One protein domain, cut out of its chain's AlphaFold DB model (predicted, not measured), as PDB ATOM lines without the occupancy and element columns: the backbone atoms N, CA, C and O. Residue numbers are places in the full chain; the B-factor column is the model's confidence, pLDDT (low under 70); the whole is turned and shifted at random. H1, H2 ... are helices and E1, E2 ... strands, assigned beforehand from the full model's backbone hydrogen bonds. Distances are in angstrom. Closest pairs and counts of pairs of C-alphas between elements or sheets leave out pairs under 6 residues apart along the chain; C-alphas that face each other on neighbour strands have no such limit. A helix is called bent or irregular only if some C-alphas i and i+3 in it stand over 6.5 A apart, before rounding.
ATOM      1  N   ALA A   2     395.045 428.554 300.795       62.22
ATOM      2  CA  ALA A   2     396.080 427.872 301.572       62.22
ATOM      3  C   ALA A   2     396.893 428.907 302.366       62.22
ATOM      4  O   ALA A   2     397.625 429.715 301.799       62.22
ATOM      5  N   THR A   3     396.727 428.906 303.687       86.94
ATOM      6  CA  THR A   3     397.360 429.872 304.595       86.94
ATOM      7  C   THR A   3     398.857 429.635 304.747       86.94
ATOM      8  O   THR A   3     399.578 430.559 305.118       86.94
ATOM      9  N   TYR A   4     399.327 428.431 304.409       93.56
ATOM     10  CA  TYR A   4     400.714 428.011 304.530       93.56
ATOM     11  C   TYR A   4     401.254 427.469 303.212       93.56
ATOM     12  O   TYR A   4     400.577 426.720 302.510       93.56
ATOM     13  N   VAL A   5     402.508 427.798 302.931       94.50
ATOM     14  CA  VAL A   5     403.268 427.292 301.790       94.50
ATOM     15  C   VAL A   5     404.612 426.759 302.267       94.50
ATOM     16  O   VAL A   5     405.106 427.128 303.335       94.50
ATOM     17  N   LEU A   6     405.194 425.865 301.477       95.94
ATOM     18  CA  LEU A   6     406.526 425.342 301.726       95.94
ATOM     19  C   LEU A   6     407.539 426.184 300.947       95.94
ATOM     20  O   LEU A   6     407.371 426.426 299.752       95.94
ATOM     21  N   VAL A   7     408.583 426.631 301.627       96.06
ATOM     22  CA  VAL A   7     409.738 427.295 301.024       96.06
ATOM     23  C   VAL A   7     410.972 426.436 301.225       96.06
ATOM     24  O   VAL A   7     411.058 425.674 302.193       96.06
ATOM     25  N   LYS A   8     411.920 426.558 300.305       96.75
ATOM     26  CA  LYS A   8     413.195 425.855 300.337       96.75
ATOM     27  C   LYS A   8     414.350 426.819 300.110       96.75
ATOM     28  O   LYS A   8     414.171 427.857 299.479       96.75
ATOM     29  N   ARG A   9     415.518 426.473 300.634       95.81
ATOM     30  CA  ARG A   9     416.781 427.179 300.401       95.81
ATOM     31  C   ARG A   9     417.902 426.162 300.401       95.81
ATOM     32  O   ARG A   9     417.888 425.254 301.223       95.81
ATOM     33  N   ASN A  10     418.894 426.353 299.546       94.88
ATOM     34  CA  ASN A  10     420.171 425.666 299.671       94.88
ATOM     35  C   ASN A  10     421.199 426.602 300.325       94.88
ATOM     36  O   ASN A  10     421.443 427.702 299.826       94.88
ATOM     37  N   THR A  11     421.780 426.187 301.453       93.69
ATOM     38  CA  THR A  11     422.794 426.982 302.166       93.69
ATOM     39  C   THR A  11     424.184 426.900 301.535       93.69
ATOM     40  O   THR A  11     424.982 427.803 301.762       93.69
ATOM     41  N   LYS A  12     424.465 425.867 300.730       92.31
ATOM     42  CA  LYS A  12     425.749 425.667 300.036       92.31
ATOM     43  C   LYS A  12     425.809 426.382 298.686       92.31
ATOM     44  O   LYS A  12     426.830 426.964 298.342       92.31
ATOM     45  N   SER A  13     424.722 426.352 297.916       89.25
ATOM     46  CA  SER A  13     424.647 427.017 296.609       89.25
ATOM     47  C   SER A  13     423.257 427.609 296.405       89.25
ATOM     48  O   SER A  13     422.332 426.854 296.095       89.25
ATOM     49  N   PRO A  14     423.083 428.929 296.589       88.44
ATOM     50  CA  PRO A  14     421.793 429.583 296.402       88.44
ATOM     51  C   PRO A  14     421.173 429.227 295.046       88.44
ATOM     52  O   PRO A  14     421.872 429.176 294.036       88.44
ATOM     53  N   TYR A  15     419.866 428.960 295.035       84.75
ATOM     54  CA  TYR A  15     419.069 428.663 293.832       84.75
ATOM     55  C   TYR A  15     419.442 427.382 293.056       84.75
ATOM     56  O   TYR A  15     418.788 427.046 292.073       84.75
ATOM     57  N   SER A  16     420.445 426.623 293.505       88.00
ATOM     58  CA  SER A  16     420.833 425.339 292.907       88.00
ATOM     59  C   SER A  16     420.480 424.184 293.837       88.00
ATOM     60  O   SER A  16     420.728 424.256 295.036       88.00
ATOM     61  N   TYR A  17     419.927 423.090 293.306       89.94
ATOM     62  CA  TYR A  17     419.465 421.945 294.112       89.94
ATOM     63  C   TYR A  17     419.912 420.598 293.523       89.94
ATOM     64  O   TYR A  17     419.060 419.768 293.202       89.94
ATOM     65  N   PRO A  18     421.226 420.364 293.342       90.81
ATOM     66  CA  PRO A  18     421.714 419.030 293.018       90.81
ATOM     67  C   PRO A  18     421.470 418.081 294.200       90.81
ATOM     68  O   PRO A  18     421.452 418.506 295.359       90.81
ATOM     69  N   ASP A  19     421.305 416.787 293.924       88.25
ATOM     70  CA  ASP A  19     420.998 415.784 294.955       88.25
ATOM     71  C   ASP A  19     422.143 415.624 295.979       88.25
ATOM     72  O   ASP A  19     421.907 415.349 297.155       88.25
ATOM     73  N   GLU A  20     423.384 415.914 295.581       88.88
ATOM     74  CA  GLU A  20     424.554 416.016 296.465       88.88
ATOM     75  C   GLU A  20     424.412 417.108 297.530       88.88
ATOM     76  O   GLU A  20     424.987 417.014 298.613       88.88
ATOM     77  N   HIS A  21     423.637 418.157 297.244       92.00
ATOM     78  CA  HIS A  21     423.412 419.247 298.185       92.00
ATOM     79  C   HIS A  21     422.247 418.977 299.133       92.00
ATOM     80  O   HIS A  21     421.951 419.835 299.960       92.00
ATOM     81  N   ALA A  22     421.604 417.805 299.067       91.19
ATOM     82  CA  ALA A  22     420.489 417.450 299.941       91.19
ATOM     83  C   ALA A  22     420.725 417.765 301.436       91.19
ATOM     84  O   ALA A  22     419.826 418.363 302.032       91.19
ATOM     85  N   PRO A  23     421.910 417.515 302.033       92.62
ATOM     86  CA  PRO A  23     422.176 417.869 303.435       92.62
ATOM     87  C   PRO A  23     422.140 419.379 303.733       92.62
ATOM     88  O   PRO A  23     421.906 419.785 304.868       92.62
ATOM     89  N   PHE A  24     422.357 420.216 302.716       93.75
ATOM     90  CA  PHE A  24     422.390 421.680 302.805       93.75
ATOM     91  C   PHE A  24     421.060 422.334 302.398       93.75
ATOM     92  O   PHE A  24     420.905 423.556 302.497       93.75
ATOM     93  N   ILE A  25     420.087 421.547 301.927       94.50
ATOM     94  CA  ILE A  25     418.761 422.048 301.567       94.50
ATOM     95  C   ILE A  25     417.879 422.090 302.817       94.50
ATOM     96  O   ILE A  25     417.635 421.082 303.475       94.50
ATOM     97  N   GLN A  26     417.351 423.272 303.113       95.00
ATOM     98  CA  GLN A  26     416.413 423.524 304.198       95.00
ATOM     99  C   GLN A  26     415.010 423.716 303.638       95.00
ATOM    100  O   GLN A  26     414.819 424.509 302.718       95.00
ATOM    101  N   PHE A  27     414.020 423.060 304.244       95.94
ATOM    102  CA  PHE A  27     412.601 423.278 303.967       95.94
ATOM    103  C   PHE A  27     411.911 423.912 305.175       95.94
ATOM    104  O   PHE A  27     412.180 423.539 306.317       95.94
ATOM    105  N   LYS A  28     410.995 424.857 304.938       95.88
ATOM    106  CA  LYS A  28     410.164 425.473 305.984       95.88
ATOM    107  C   LYS A  28     408.722 425.630 305.517       95.88
ATOM    108  O   LYS A  28     408.476 426.122 304.420       95.88
ATOM    109  N   LYS A  29     407.764 425.251 306.365       96.06
ATOM    110  CA  LYS A  29     406.334 425.512 306.154       96.06
ATOM    111  C   LYS A  29     405.966 426.802 306.878       96.06
ATOM    112  O   LYS A  29     406.047 426.862 308.099       96.06
ATOM    113  N   VAL A  30     405.591 427.834 306.135       95.38
ATOM    114  CA  VAL A  30     405.372 429.187 306.670       95.38
ATOM    115  C   VAL A  30     404.090 429.792 306.117       95.38
ATOM    116  O   VAL A  30     403.568 429.324 305.106       95.38
ATOM    117  N   LYS A  31     403.569 430.834 306.774       95.75
ATOM    118  CA  LYS A  31     402.405 431.575 306.274       95.75
ATOM    119  C   LYS A  31     402.724 432.251 304.938       95.75
ATOM    120  O   LYS A  31     403.863 432.662 304.726       95.75
ATOM    121  N   LEU A  32     401.727 432.436 304.071       93.06
ATOM    122  CA  LEU A  32     401.925 433.020 302.735       93.06
ATOM    123  C   LEU A  32     402.638 434.389 302.762       93.06
ATOM    124  O   LEU A  32     403.575 434.598 301.997       93.06
ATOM    125  N   GLY A  33     402.260 435.288 303.679       92.75
ATOM    126  CA  GLY A  33     402.927 436.592 303.825       92.75
ATOM    127  C   GLY A  33     404.395 436.477 304.256       92.75
ATOM    128  O   GLY A  33     405.256 437.184 303.744       92.75
ATOM    129  N   VAL A  34     404.711 435.516 305.130       94.94
ATOM    130  CA  VAL A  34     406.099 435.228 305.528       94.94
ATOM    131  C   VAL A  34     406.882 434.661 304.346       94.94
ATOM    132  O   VAL A  34     408.016 435.068 304.112       94.94
ATOM    133  N   ALA A  35     406.272 433.769 303.560       95.44
ATOM    134  CA  ALA A  35     406.898 433.215 302.365       95.44
ATOM    135  C   ALA A  35     407.263 434.299 301.347       95.44
ATOM    136  O   ALA A  35     408.346 434.239 300.777       95.44
ATOM    137  N   PHE A  36     406.393 435.295 301.149       94.19
ATOM    138  CA  PHE A  36     406.675 436.427 300.266       94.19
ATOM    139  C   PHE A  36     407.945 437.175 300.698       94.19
ATOM    140  O   PHE A  36     408.849 437.369 299.889       94.19
ATOM    141  N   ASN A  37     408.064 437.509 301.986       95.38
ATOM    142  CA  ASN A  37     409.258 438.176 302.517       95.38
ATOM    143  C   ASN A  37     410.512 437.301 302.412       95.38
ATOM    144  O   ASN A  37     411.592 437.797 302.101       95.38
ATOM    145  N   MET A  38     410.381 435.991 302.643       95.12
ATOM    146  CA  MET A  38     411.501 435.060 302.520       95.12
ATOM    147  C   MET A  38     412.003 434.973 301.077       95.12
ATOM    148  O   MET A  38     413.202 435.118 300.859       95.12
ATOM    149  N   VAL A  39     411.109 434.793 300.100       93.94
ATOM    150  CA  VAL A  39     411.475 434.675 298.676       93.94
ATOM    151  C   VAL A  39     412.106 435.960 298.140       93.94
ATOM    152  O   VAL A  39     413.049 435.895 297.362       93.94
ATOM    153  N   ASN A  40     411.646 437.124 298.601       93.81
ATOM    154  CA  ASN A  40     412.234 438.411 298.223       93.81
ATOM    155  C   ASN A  40     413.514 438.763 299.008       93.81
ATOM    156  O   ASN A  40     414.150 439.781 298.736       93.81
ATOM    157  N   SER A  41     413.912 437.952 299.992       88.25
ATOM    158  CA  SER A  41     415.158 438.174 300.727       88.25
ATOM    159  C   SER A  41     416.376 437.777 299.885       88.25
ATOM    160  O   SER A  41     416.346 436.805 299.133       88.25
ATOM    161  N   ARG A  42     417.516 438.448 300.091       84.62
ATOM    162  CA  ARG A  42     418.798 438.132 299.418       84.62
ATOM    163  C   ARG A  42     419.438 436.808 299.868       84.62
ATOM    164  O   ARG A  42     420.593 436.537 299.569       84.62
ATOM    165  N   VAL A  43     418.705 435.999 300.628       85.12
ATOM    166  CA  VAL A  43     419.211 434.820 301.334       85.12
ATOM    167  C   VAL A  43     419.001 433.536 300.514       85.12
ATOM    168  O   VAL A  43     419.525 432.485 300.877       85.12
ATOM    169  N   GLY A  44     418.300 433.602 299.377       90.38
ATOM    170  CA  GLY A  44     418.173 432.474 298.446       90.38
ATOM    171  C   GLY A  44     417.038 431.506 298.767       90.38
ATOM    172  O   GLY A  44     417.169 430.303 298.542       90.38
ATOM    173  N   TRP A  45     415.952 432.013 299.351       95.62
ATOM    174  CA  TRP A  45     414.731 431.236 299.545       95.62
ATOM    175  C   TRP A  45     413.876 431.239 298.287       95.62
ATOM    176  O   TRP A  45     413.724 432.257 297.621       95.62
ATOM    177  N   GLU A  46     413.228 430.115 298.027       95.38
ATOM    178  CA  GLU A  46     412.285 429.950 296.929       95.38
ATOM    179  C   GLU A  46     411.051 429.180 297.395       95.38
ATOM    180  O   GLU A  46     411.093 428.428 298.374       95.38
ATOM    181  N   ARG A  47     409.929 429.327 296.682       94.50
ATOM    182  CA  ARG A  47     408.771 428.452 296.911       94.50
ATOM    183  C   ARG A  47     409.119 427.036 296.470       94.50
ATOM    184  O   ARG A  47     409.581 426.830 295.348       94.50
ATOM    185  N   ALA A  48     408.851 426.062 297.331       95.12
ATOM    186  CA  ALA A  48     408.969 424.665 296.956       95.12
ATOM    187  C   ALA A  48     407.855 424.305 295.964       95.12
ATOM    188  O   ALA A  48     406.684 424.649 296.155       95.12
TER     189      ALA A  48
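This is residues 2 to 48 of the 68 residues of an uncharacterized protein of Candidatus Pelagibacter sp (UniProt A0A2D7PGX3). A small antiparallel sheet of three strands, E2 - E1 - E3, has H2 packed along one face, while H1 sits at one end of the long axis of the whole, which is flat in outline. The printed part has 47 residues, mixed in class, in the order E1, H1, E2, H2, E3. It is compact, radius of gyration of the C-alphas 10.5 A, spanning 32 by 19 by 10 A.

E1, residues 4 to 10, is antiparallel to E2, residues 25 to 31, with N 7 and O 28 2.8 A apart, and to E3, residues 45 to 47, with N 8 and O 46 2.8 A apart. H1, residues 19 to 24, only grazes the sheet; it is irregular, C-alphas 20 and 23 being 7.6 A apart. H2, residues 32 to 39, is on the sheet at a height of 7.3 A, along the strands, at 12 degrees to E1 on the local plane; their closest C-alphas, Tyr 4 and Leu 32, are 5.5 A apart. E2, H2 and E3 form a split strand-helix-strand unit, two same-way strands with E1 between them, its crossover right-handed. In H2 every O i to N i+4 pair is within hydrogen-bond range; in H1 0 of 2, but 2 of 3 O i to N i+3 pairs.

E1 runs 20.2 A from C-alpha 4 at (400.714, 428.011, 304.530), E2 19.5 A; E3 ends at C-alpha 47, (408.771, 428.452, 296.911).

The C-alphas farthest apart, Thr 3 and Glu 20, are 31.6 A apart. The printed part has no cut and no long link; residue 2 is under pLDDT 70.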